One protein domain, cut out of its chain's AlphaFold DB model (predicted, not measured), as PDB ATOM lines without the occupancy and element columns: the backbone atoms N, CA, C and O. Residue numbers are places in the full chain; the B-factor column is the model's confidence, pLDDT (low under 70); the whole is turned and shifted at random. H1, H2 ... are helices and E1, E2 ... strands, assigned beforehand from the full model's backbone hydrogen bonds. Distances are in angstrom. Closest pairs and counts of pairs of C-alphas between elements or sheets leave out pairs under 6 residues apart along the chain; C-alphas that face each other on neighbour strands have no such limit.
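What this domain is: This is residues 88 to 134 and 148 to 187 of the 508 residues of the protein "Fibronectin type III domain protein" of Dictyocaulus viviparus (UniProt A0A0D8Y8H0). Little regular structure: mostly loops round two small strand hairpins, E1 with E2 and E3 with E4, which come near each other at Leu 117 and Ser 175, with one short helix, H1, off to one side. The 87 printed residues run E1, E2, H1, E3, E4, of mixed class, with 21 in named elements; both two-stranded sheets are antiparallel. The whole is compact, radius of gyration of the C-alphas 12.7 A, spanning 35 by 32 by 22 A.

Where its parts are: E1 is residues 105 to 108, from C-alpha 105 at (18.167, -2.235, 6.447), and E2 114 to 117, each 9.7 A long. H1 is 156 to 162, 10.1 A. E3 is 168 to 170 and E4 173 to 175, ending at (24.831, -4.101, 8.534).

How they stand to each other: In hairpin E1 and E2, N 105 and O 117 are 2.9 A apart. The closest C-alphas of E2 and E4, Leu 117 and Ser 175, are 5.2 A apart. In hairpin E3 and E4, N 170 and O 173 are 2.8 A apart. H1, with every O i to N i+4 pair within hydrogen-bond range, is apart from E1 and E4.

The domain as a whole: The farthest C-alphas, Asp 111 and Asp 187, are 39.3 A apart. Residues 135 to 147 are not printed, a gap of 11.1 A between C-alphas 134 and 148. The links printed whole are tight. Residues 88 to 90, 132 to 134, 148 to 149 and 182 to 187 have pLDDT under 70.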
ATOM      1  N   ALA A  88      24.183  14.134  12.492       45.59
ATOM      2  CA  ALA A  88      23.451  13.195  11.646       45.59
ATOM      3  C   ALA A  88      22.232  13.769  10.875       45.59
ATOM      4  O   ALA A  88      21.468  13.011  10.287       45.59
ATOM      5  N   HIS A  89      22.040  15.091  10.840       44.97
ATOM      6  CA  HIS A  89      20.990  15.771  10.081       44.97
ATOM      7  C   HIS A  89      21.202  15.766   8.557       44.97
ATOM      8  O   HIS A  89      20.291  16.167   7.840       44.97
ATOM      9  N   SER A  90      22.364  15.331   8.055       59.44
ATOM     10  CA  SER A  90      22.639  15.236   6.613       59.44
ATOM     11  C   SER A  90      22.323  13.873   5.987       59.44
ATOM     12  O   SER A  90      22.346  13.766   4.765       59.44
ATOM     13  N   VAL A  91      22.027  12.840   6.784       74.56
ATOM     14  CA  VAL A  91      21.625  11.523   6.259       74.56
ATOM     15  C   VAL A  91      20.136  11.575   5.919       74.56
ATOM     16  O   VAL A  91      19.375  12.082   6.735       74.56
ATOM     17  N   PRO A  92      19.675  11.077   4.763       84.00
ATOM     18  CA  PRO A  92      18.249  11.015   4.471       84.00
ATOM     19  C   PRO A  92      17.506  10.070   5.423       84.00
ATOM     20  O   PRO A  92      17.997   9.003   5.794       84.00
ATOM     21  N   ARG A  93      16.272  10.438   5.777       88.94
ATOM     22  CA  ARG A  93      15.388   9.563   6.550       88.94
ATOM     23  C   ARG A  93      14.856   8.447   5.654       88.94
ATOM     24  O   ARG A  93      14.243   8.737   4.624       88.94
ATOM     25  N   CYS A  94      15.042   7.195   6.054       91.00
ATOM     26  CA  CYS A  94      14.414   6.052   5.394       91.00
ATOM     27  C   CYS A  94      13.043   5.745   6.012       91.00
ATOM     28  O   CYS A  94      12.846   5.844   7.227       91.00
ATOM     29  N   GLU A  95      12.087   5.357   5.174       90.44
ATOM     30  CA  GLU A  95      10.778   4.857   5.596       90.44
ATOM     31  C   GLU A  95      10.676   3.341   5.448       90.44
ATOM     32  O   GLU A  95       9.978   2.692   6.234       90.44
ATOM     33  N   SER A  96      11.403   2.762   4.489       91.06
ATOM     34  CA  SER A  96      11.423   1.323   4.243       91.06
ATOM     35  C   SER A  96      12.805   0.822   3.824       91.06
ATOM     36  O   SER A  96      13.684   1.593   3.449       91.06
ATOM     37  N   ASN A  97      12.991  -0.501   3.820       90.19
ATOM     38  CA  ASN A  97      14.226  -1.112   3.315       90.19
ATOM     39  C   ASN A  97      14.456  -0.851   1.816       90.19
ATOM     40  O   ASN A  97      15.583  -0.998   1.356       90.19
ATOM     41  N   HIS A  98      13.428  -0.451   1.057       88.62
ATOM     42  CA  HIS A  98      13.579  -0.106  -0.360       88.62
ATOM     43  C   HIS A  98      14.376   1.183  -0.580       88.62
ATOM     44  O   HIS A  98      14.964   1.347  -1.648       88.62
ATOM     45  N   ASP A  99      14.451   2.054   0.431       90.06
ATOM     46  CA  ASP A  99      15.259   3.277   0.383       90.06
ATOM     47  C   ASP A  99      16.762   2.969   0.509       90.06
ATOM     48  O   ASP A  99      17.611   3.768   0.116       90.06
ATOM     49  N   CYS A 100      17.102   1.789   1.034       91.56
ATOM     50  CA  CYS A 100      18.470   1.368   1.290       91.56
ATOM     51  C   CYS A 100      19.029   0.520   0.140       91.56
ATOM     52  O   CYS A 100      18.295  -0.127  -0.611       91.56
ATOM     53  N   VAL A 101      20.353   0.517  -0.001       90.62
ATOM     54  CA  VAL A 101      21.094  -0.277  -1.003       90.62
ATOM     55  C   VAL A 101      20.833  -1.784  -0.869       90.62
ATOM     56  O   VAL A 101      20.146  -2.232   0.050       90.62
ATOM     57  N   HIS A 102      21.363  -2.597  -1.786       86.88
ATOM     58  CA  HIS A 102      21.192  -4.052  -1.737       86.88
ATOM     59  C   HIS A 102      21.592  -4.641  -0.369       86.88
ATOM     60  O   HIS A 102      22.628  -4.287   0.193       86.88
ATOM     61  N   ASN A 103      20.747  -5.521   0.183       85.94
ATOM     62  CA  ASN A 103      20.851  -6.064   1.550       85.94
ATOM     63  C   ASN A 103      20.889  -5.013   2.678       85.94
ATOM     64  O   ASN A 103      21.276  -5.325   3.805       85.94
ATOM     65  N   GLY A 104      20.488  -3.775   2.390       89.69
ATOM     66  CA  GLY A 104      20.385  -2.703   3.365       89.69
ATOM     67  C   GLY A 104      19.135  -2.807   4.241       89.69
ATOM     68  O   GLY A 104      18.103  -3.352   3.846       89.69
ATOM     69  N   LEU A 105      19.230  -2.252   5.446       92.50
ATOM     70  CA  LEU A 105      18.167  -2.235   6.447       92.50
ATOM     71  C   LEU A 105      17.838  -0.799   6.844       92.50
ATOM     72  O   LEU A 105      18.716  -0.076   7.311       92.50
ATOM     73  N   CYS A 106      16.563  -0.429   6.760       92.25
ATOM     74  CA  CYS A 106      16.063   0.793   7.367       92.25
ATOM     75  C   CYS A 106      15.769   0.543   8.848       92.25
ATOM     76  O   CYS A 106      14.857  -0.210   9.202       92.25
ATOM     77  N   ARG A 107      16.549   1.166   9.732       89.94
ATOM     78  CA  ARG A 107      16.380   1.052  11.182       89.94
ATOM     79  C   ARG A 107      15.905   2.377  11.751       89.94
ATOM     80  O   ARG A 107      16.567   3.390  11.573       89.94
ATOM     81  N   LYS A 108      14.779   2.347  12.466       87.19
ATOM     82  CA  LYS A 108      14.258   3.510  13.190       87.19
ATOM     83  C   LYS A 108      14.920   3.607  14.565       87.19
ATOM     84  O   LYS A 108      14.957   2.619  15.303       87.19
ATOM     85  N   ASP A 109      15.470   4.776  14.860       79.44
ATOM     86  CA  ASP A 109      16.020   5.140  16.162       79.44
ATOM     87  C   ASP A 109      14.881   5.384  17.180       79.44
ATOM     88  O   ASP A 109      13.693   5.296  16.853       79.44
ATOM     89  N   ALA A 110      15.224   5.646  18.446       79.00
ATOM     90  CA  ALA A 110      14.242   5.832  19.524       79.00
ATOM     91  C   ALA A 110      13.324   7.057  19.323       79.00
ATOM     92  O   ALA A 110      12.227   7.107  19.873       79.00
ATOM     93  N   ASP A 111      13.762   8.022  18.519       79.19
ATOM     94  CA  ASP A 111      13.014   9.203  18.076       79.19
ATOM     95  C   ASP A 111      12.125   8.928  16.841       79.19
ATOM     96  O   ASP A 111      11.440   9.824  16.346       79.19
ATOM     97  N   GLY A 112      12.121   7.691  16.334       80.88
ATOM     98  CA  GLY A 112      11.391   7.286  15.136       80.88
ATOM     99  C   GLY A 112      12.077   7.670  13.820       80.88
ATOM    100  O   GLY A 112      11.501   7.435  12.753       80.88
ATOM    101  N   TYR A 113      13.286   8.235  13.866       84.00
ATOM    102  CA  TYR A 113      14.055   8.595  12.681       84.00
ATOM    103  C   TYR A 113      14.691   7.349  12.048       84.00
ATOM    104  O   TYR A 113      15.481   6.651  12.679       84.00
ATOM    105  N   GLY A 114      14.326   7.030  10.804       87.69
ATOM    106  CA  GLY A 114      14.874   5.885  10.071       87.69
ATOM    107  C   GLY A 114      16.221   6.190   9.422       87.69
ATOM    108  O   GLY A 114      16.322   7.161   8.678       87.69
ATOM    109  N   ARG A 115      17.229   5.335   9.631       89.81
ATOM    110  CA  ARG A 115      18.529   5.383   8.940       89.81
ATOM    111  C   ARG A 115      18.838   4.071   8.226       89.81
ATOM    112  O   ARG A 115      18.587   2.992   8.769       89.81
ATOM    113  N   CYS A 116      19.423   4.165   7.034       92.88
ATOM    114  CA  CYS A 116      19.881   2.999   6.284       92.88
ATOM    115  C   CYS A 116      21.211   2.463   6.824       92.88
ATOM    116  O   CYS A 116      22.181   3.205   6.974       92.88
ATOM    117  N   LEU A 117      21.259   1.155   7.065       92.38
ATOM    118  CA  LEU A 117      22.463   0.389   7.380       92.38
ATOM    119  C   LEU A 117      22.771  -0.560   6.224       92.38
ATOM    120  O   LEU A 117      21.838  -1.081   5.615       92.38
ATOM    121  N   CYS A 118      24.044  -0.829   5.936       91.00
ATOM    122  CA  CYS A 118      24.433  -1.747   4.866       91.00
ATOM    123  C   CYS A 118      25.694  -2.557   5.209       91.00
ATOM    124  O   CYS A 118      26.512  -2.107   6.010       91.00
ATOM    125  N   PRO A 119      25.882  -3.764   4.641       86.75
ATOM    126  CA  PRO A 119      27.041  -4.598   4.974       86.75
ATOM    127  C   PRO A 119      28.389  -3.985   4.580       86.75
ATOM    128  O   PRO A 119      29.375  -4.113   5.295       86.75
ATOM    129  N   ARG A 120      28.435  -3.271   3.451       82.25
ATOM    130  CA  ARG A 120      29.673  -2.715   2.879       82.25
ATOM    131  C   ARG A 120      30.255  -1.518   3.614       82.25
ATOM    132  O   ARG A 120      31.394  -1.150   3.349       82.25
ATOM    133  N   SER A 121      29.497  -0.896   4.507       87.56
ATOM    134  CA  SER A 121      30.031   0.153   5.369       87.56
ATOM    135  C   SER A 121      30.653  -0.408   6.648       87.56
ATOM    136  O   SER A 121      31.194   0.360   7.442       87.56
ATOM    137  N   CYS A 122      30.582  -1.726   6.873       85.75
ATOM    138  CA  CYS A 122      31.203  -2.348   8.029       85.75
ATOM    139  C   CYS A 122      32.730  -2.337   7.908       85.75
ATOM    140  O   CYS A 122      33.271  -2.809   6.908       85.75
ATOM    141  N   PRO A 123      33.442  -1.854   8.938       81.50
ATOM    142  CA  PRO A 123      34.880  -2.010   9.028       81.50
ATOM    143  C   PRO A 123      35.342  -3.478   9.011       81.50
ATOM    144  O   PRO A 123      34.623  -4.332   9.521       81.50
ATOM    145  N   PRO A 124      36.578  -3.771   8.558       79.06
ATOM    146  CA  PRO A 124      37.147  -5.120   8.483       79.06
ATOM    147  C   PRO A 124      37.147  -5.900   9.802       79.06
ATOM    148  O   PRO A 124      37.191  -7.125   9.792       79.06
ATOM    149  N   TYR A 125      37.127  -5.208  10.947       81.25
ATOM    150  CA  TYR A 125      37.082  -5.840  12.269       81.25
ATOM    151  C   TYR A 125      35.672  -6.281  12.695       81.25
ATOM    152  O   TYR A 125      35.532  -6.989  13.691       81.25
ATOM    153  N   ILE A 126      34.626  -5.848  11.985       82.94
ATOM    154  CA  ILE A 126      33.252  -6.292  12.218       82.94
ATOM    155  C   ILE A 126      33.016  -7.566  11.399       82.94
ATOM    156  O   ILE A 126      33.242  -7.550  10.189       82.94
ATOM    157  N   PRO A 127      32.562  -8.672  12.020       81.50
ATOM    158  CA  PRO A 127      32.325  -9.913  11.295       81.50
ATOM    159  C   PRO A 127      31.228  -9.723  10.245       81.50
ATOM    160  O   PRO A 127      30.233  -9.047  10.494       81.50
ATOM    161  N   MET A 128      31.395 -10.345   9.080       75.38
ATOM    162  CA  MET A 128      30.396 -10.291   8.008       75.38
ATOM    163  C   MET A 128      29.124 -11.054   8.373       75.38
ATOM    164  O   MET A 128      28.019 -10.563   8.137       75.38
ATOM    165  N   ASP A 129      29.286 -12.227   8.985       82.25
ATOM    166  CA  ASP A 129      28.186 -13.094   9.385       82.25
ATOM    167  C   ASP A 129      27.828 -12.904  10.857       82.25
ATOM    168  O   ASP A 129      28.684 -12.755  11.732       82.25
ATOM    169  N   CYS A 130      26.533 -12.968  11.140       83.56
ATOM    170  CA  CYS A 130      25.992 -12.901  12.487       83.56
ATOM    171  C   CYS A 130      24.901 -13.945  12.691       83.56
ATOM    172  O   CYS A 130      24.135 -14.282  11.789       83.56
ATOM    173  N   MET A 131      24.780 -14.439  13.921       70.62
ATOM    174  CA  MET A 131      23.714 -15.366  14.292       70.62
ATOM    175  C   MET A 131      22.681 -14.657  15.159       70.62
ATOM    176  O   MET A 131      22.957 -14.281  16.295       70.62
ATOM    177  N   LYS A 132      21.455 -14.515  14.641       57.78
ATOM    178  CA  LYS A 132      20.300 -14.142  15.464       57.78
ATOM    179  C   LYS A 132      19.863 -15.353  16.288       57.78
ATOM    180  O   LYS A 132      19.692 -16.446  15.741       57.78
ATOM    181  N   GLN A 133      19.638 -15.167  17.589       48.62
ATOM    182  CA  GLN A 133      18.927 -16.161  18.394       48.62
ATOM    183  C   GLN A 133      17.582 -16.489  17.717       48.62
ATOM    184  O   GLN A 133      16.734 -15.615  17.557       48.62
ATOM    185  N   GLY A 134      17.391 -17.752  17.318       51.34
ATOM    186  CA  GLY A 134      16.069 -18.307  16.999       51.34
ATOM    187  C   GLY A 134      15.724 -18.605  15.534       51.34
ATOM    188  O   GLY A 134      14.642 -19.134  15.307       51.34
ATOM    189  N   GLU A 148      27.126 -16.433  20.660       52.56
ATOM    190  CA  GLU A 148      26.482 -15.473  19.768       52.56
ATOM    191  C   GLU A 148      27.585 -14.620  19.146       52.56
ATOM    192  O   GLU A 148      28.443 -14.115  19.867       52.56
ATOM    193  N   LEU A 149      27.592 -14.493  17.822       62.84
ATOM    194  CA  LEU A 149      28.460 -13.553  17.118       62.84
ATOM    195  C   LEU A 149      27.639 -12.286  16.849       62.84
ATOM    196  O   LEU A 149      26.943 -12.220  15.829       62.84
ATOM    197  N   PRO A 150      27.626 -11.311  17.780       77.69
ATOM    198  CA  PRO A 150      27.058 -10.003  17.508       77.69
ATOM    199  C   PRO A 150      27.927  -9.272  16.481       77.69
ATOM    200  O   PRO A 150      29.132  -9.497  16.388       77.69
ATOM    201  N   CYS A 151      27.331  -8.312  15.779       79.12
ATOM    202  CA  CYS A 151      28.008  -7.455  14.799       79.12
ATOM    203  C   CYS A 151      28.996  -6.444  15.402       79.12
ATOM    204  O   CYS A 151      29.301  -5.429  14.785       79.12
ATOM    205  N   GLY A 152      29.470  -6.693  16.624       82.94
ATOM    206  CA  GLY A 152      30.336  -5.787  17.362       82.94
ATOM    207  C   GLY A 152      29.746  -4.383  17.512       82.94
ATOM    208  O   GLY A 152      28.530  -4.179  17.536       82.94
ATOM    209  N   VAL A 153      30.641  -3.408  17.630       85.06
ATOM    210  CA  VAL A 153      30.331  -1.979  17.675       85.06
ATOM    211  C   VAL A 153      31.306  -1.236  16.773       85.06
ATOM    212  O   VAL A 153      32.436  -1.680  16.581       85.06
ATOM    213  N   MET A 154      30.872  -0.100  16.230       82.88
ATOM    214  CA  MET A 154      31.785   0.836  15.574       82.88
ATOM    215  C   MET A 154      32.786   1.384  16.601       82.88
ATOM    216  O   MET A 154      32.476   1.441  17.794       82.88
ATOM    217  N   ASP A 155      33.954   1.833  16.136       83.81
ATOM    218  CA  ASP A 155      34.946   2.499  16.984       83.81
ATOM    219  C   ASP A 155      34.281   3.594  17.852       83.81
ATOM    220  O   ASP A 155      33.575   4.450  17.306       83.81
ATOM    221  N   PRO A 156      34.471   3.599  19.188       83.75
ATOM    222  CA  PRO A 156      33.753   4.507  20.081       83.75
ATOM    223  C   PRO A 156      33.986   5.989  19.780       83.75
ATOM    224  O   PRO A 156      33.081   6.804  19.967       83.75
ATOM    225  N   SER A 157      35.186   6.354  19.314       84.75
ATOM    226  CA  SER A 157      35.509   7.739  18.969       84.75
ATOM    227  C   SER A 157      34.774   8.170  17.698       84.75
ATOM    228  O   SER A 157      34.187   9.252  17.662       84.75
ATOM    229  N   TYR A 158      34.709   7.281  16.703       82.81
ATOM    230  CA  TYR A 158      33.990   7.498  15.449       82.81
ATOM    231  C   TYR A 158      32.472   7.535  15.652       82.81
ATOM    232  O   TYR A 158      31.796   8.467  15.213       82.81
ATOM    233  N   ALA A 159      31.935   6.552  16.379       82.12
ATOM    234  CA  ALA A 159      30.513   6.441  16.680       82.12
ATOM    235  C   ALA A 159      29.996   7.660  17.453       82.12
ATOM    236  O   ALA A 159      28.911   8.157  17.162       82.12
ATOM    237  N   LYS A 160      30.791   8.172  18.404       84.62
ATOM    238  CA  LYS A 160      30.462   9.380  19.168       84.62
ATOM    239  C   LYS A 160      30.565  10.650  18.324       84.62
ATOM    240  O   LYS A 160      29.742  11.542  18.495       84.62
ATOM    241  N   LYS A 161      31.552  10.740  17.424       82.62
ATOM    242  CA  LYS A 161      31.747  11.897  16.532       82.62
ATOM    243  C   LYS A 161      30.545  12.122  15.609       82.62
ATOM    244  O   LYS A 161      30.188  13.273  15.377       82.62
ATOM    245  N   TYR A 162      29.940  11.042  15.115       79.44
ATOM    246  CA  TYR A 162      28.867  11.082  14.114       79.44
ATOM    247  C   TYR A 162      27.491  10.616  14.627       79.44
ATOM    248  O   TYR A 162      26.558  10.504  13.836       79.44
ATOM    249  N   GLU A 163      27.355  10.340  15.929       80.50
ATOM    250  CA  GLU A 163      26.111   9.859  16.561       80.50
ATOM    251  C   GLU A 163      25.490   8.674  15.793       80.50
ATOM    252  O   GLU A 163      24.337   8.708  15.348       80.50
ATOM    253  N   LEU A 164      26.302   7.634  15.570       78.00
ATOM    254  CA  LEU A 164      25.931   6.498  14.726       78.00
ATOM    255  C   LEU A 164      25.216   5.394  15.514       78.00
ATOM    256  O   LEU A 164      25.644   5.060  16.623       78.00
ATOM    257  N   PRO A 165      24.178   4.761  14.934       79.94
ATOM    258  CA  PRO A 165      23.554   3.595  15.544       79.94
ATOM    259  C   PRO A 165      24.518   2.399  15.561       79.94
ATOM    260  O   PRO A 165      25.421   2.283  14.733       79.94
ATOM    261  N   SER A 166      24.322   1.465  16.494       83.75
ATOM    262  CA  SER A 166      25.133   0.243  16.521       83.75
ATOM    263  C   SER A 166      24.842  -0.650  15.303       83.75
ATOM    264  O   SER A 166      23.672  -0.743  14.900       83.75
ATOM    265  N   PRO A 167      25.859  -1.355  14.769       88.31
ATOM    266  CA  PRO A 167      25.685  -2.374  13.737       88.31
ATOM    267  C   PRO A 167      24.569  -3.367  14.085       88.31
ATOM    268  O   PRO A 167      24.362  -3.704  15.255       88.31
ATOM    269  N   HIS A 168      23.832  -3.838  13.079       88.19
ATOM    270  CA  HIS A 168      22.692  -4.730  13.281       88.19
ATOM    271  C   HIS A 168      22.805  -6.016  12.472       88.19
ATOM    272  O   HIS A 168      23.238  -6.004  11.324       88.19
ATOM    273  N   CYS A 169      22.343  -7.117  13.068       87.38
ATOM    274  CA  CYS A 169      22.263  -8.407  12.400       87.38
ATOM    275  C   CYS A 169      20.965  -8.532  11.588       87.38
ATOM    276  O   CYS A 169      19.870  -8.671  12.151       87.38
ATOM    277  N   HIS A 170      21.086  -8.511  10.263       85.44
ATOM    278  CA  HIS A 170      19.988  -8.651   9.315       85.44
ATOM    279  C   HIS A 170      20.253  -9.819   8.360       85.44
ATOM    280  O   HIS A 170      21.291  -9.869   7.716       85.44
ATOM    281  N   GLN A 171      19.323 -10.780   8.289       82.50
ATOM    282  CA  GLN A 171      19.424 -11.960   7.407       82.50
ATOM    283  C   GLN A 171      20.736 -12.759   7.552       82.50
ATOM    284  O   GLN A 171      21.258 -13.306   6.588       82.50
ATOM    285  N   GLY A 172      21.270 -12.831   8.773       81.31
ATOM    286  CA  GLY A 172      22.530 -13.524   9.039       81.31
ATOM    287  C   GLY A 172      23.783 -12.718   8.693       81.31
ATOM    288  O   GLY A 172      24.874 -13.257   8.810       81.31
ATOM    289  N   ARG A 173      23.644 -11.439   8.312       84.81
ATOM    290  CA  ARG A 173      24.752 -10.529   7.998       84.81
ATOM    291  C   ARG A 173      24.756  -9.273   8.845       84.81
ATOM    292  O   ARG A 173      23.705  -8.747   9.223       84.81
ATOM    293  N   CYS A 174      25.946  -8.759   9.101       88.31
ATOM    294  CA  CYS A 174      26.113  -7.483   9.769       88.31
ATOM    295  C   CYS A 174      25.899  -6.320   8.810       88.31
ATOM    296  O   CYS A 174      26.410  -6.307   7.699       88.31
ATOM    297  N   SER A 175      25.097  -5.350   9.245       90.38
ATOM    298  CA  SER A 175      24.831  -4.101   8.534       90.38
ATOM    299  C   SER A 175      25.251  -2.930   9.409       90.38
ATOM    300  O   SER A 175      24.799  -2.822  10.554       90.38
ATOM    301  N   CYS A 176      26.096  -2.057   8.873       90.31
ATOM    302  CA  CYS A 176      26.695  -0.951   9.604       90.31
ATOM    303  C   CYS A 176      26.159   0.405   9.125       90.31
ATOM    304  O   CYS A 176      25.579   0.499   8.043       90.31
ATOM    305  N   PRO A 177      26.314   1.468   9.929       89.56
ATOM    306  CA  PRO A 177      25.980   2.836   9.522       89.56
ATOM    307  C   PRO A 177      26.794   3.288   8.302       89.56
ATOM    308  O   PRO A 177      27.857   2.716   8.061       89.56
ATOM    309  N   PRO A 178      26.348   4.301   7.541       88.44
ATOM    310  CA  PRO A 178      27.138   4.859   6.447       88.44
ATOM    311  C   PRO A 178      28.461   5.446   6.958       88.44
ATOM    312  O   PRO A 178      28.567   5.894   8.102       88.44
ATOM    313  N   MET A 179      29.460   5.476   6.082       85.94
ATOM    314  CA  MET A 179      30.751   6.101   6.344       85.94
ATOM    315  C   MET A 179      30.716   7.583   5.942       85.94
ATOM    316  O   MET A 179      30.017   8.003   5.013       85.94
ATOM    317  N   PHE A 180      31.482   8.394   6.667       82.94
ATOM    318  CA  PHE A 180      31.602   9.844   6.454       82.94
ATOM    319  C   PHE A 180      33.031  10.291   6.169       82.94
ATOM    320  O   PHE A 180      33.225  11.332   5.554       82.94
ATOM    321  N   ASP A 181      34.010   9.491   6.586       78.81
ATOM    322  CA  ASP A 181      35.422   9.745   6.323       78.81
ATOM    323  C   ASP A 181      35.877   8.782   5.217       78.81
ATOM    324  O   ASP A 181      35.382   7.651   5.143       78.81
ATOM    325  N   ASN A 182      36.793   9.224   4.351       67.88
ATOM    326  CA  ASN A 182      37.323   8.378   3.283       67.88
ATOM    327  C   ASN A 182      37.986   7.135   3.885       67.88
ATOM    328  O   ASN A 182      38.775   7.226   4.834       67.88
ATOM    329  N   TRP A 183      37.669   5.973   3.322       55.66
ATOM    330  CA  TRP A 183      38.236   4.710   3.765       55.66
ATOM    331  C   TRP A 183      39.721   4.648   3.388       55.66
ATOM    332  O   TRP A 183      40.066   4.613   2.209       55.66
ATOM    333  N   LYS A 184      40.621   4.637   4.377       49.56
ATOM    334  CA  LYS A 184      42.043   4.346   4.146       49.56
ATOM    335  C   LYS A 184      42.224   2.829   4.094       49.56
ATOM    336  O   LYS A 184      42.591   2.220   5.094       49.56
ATOM    337  N   THR A 185      41.928   2.197   2.962       45.94
ATOM    338  CA  THR A 185      42.344   0.804   2.734       45.94
ATOM    339  C   THR A 185      43.864   0.789   2.617       45.94
ATOM    340  O   THR A 185      44.422   1.473   1.761       45.94
ATOM    341  N   SER A 186      44.541   0.024   3.475       40.53
ATOM    342  CA  SER A 186      46.004  -0.116   3.473       40.53
ATOM    343  C   SER A 186      46.557  -0.754   2.194       40.53
ATOM    344  O   SER A 186      47.736  -0.581   1.904       40.53
ATOM    345  N   ASP A 187      45.713  -1.442   1.417       43.03
ATOM    346  CA  ASP A 187      46.176  -2.397   0.401       43.03
ATOM    347  C   ASP A 187      45.929  -1.942  -1.051       43.03
ATOM    348  O   ASP A 187      46.265  -2.650  -1.996       43.03
TER     349      ASP A 187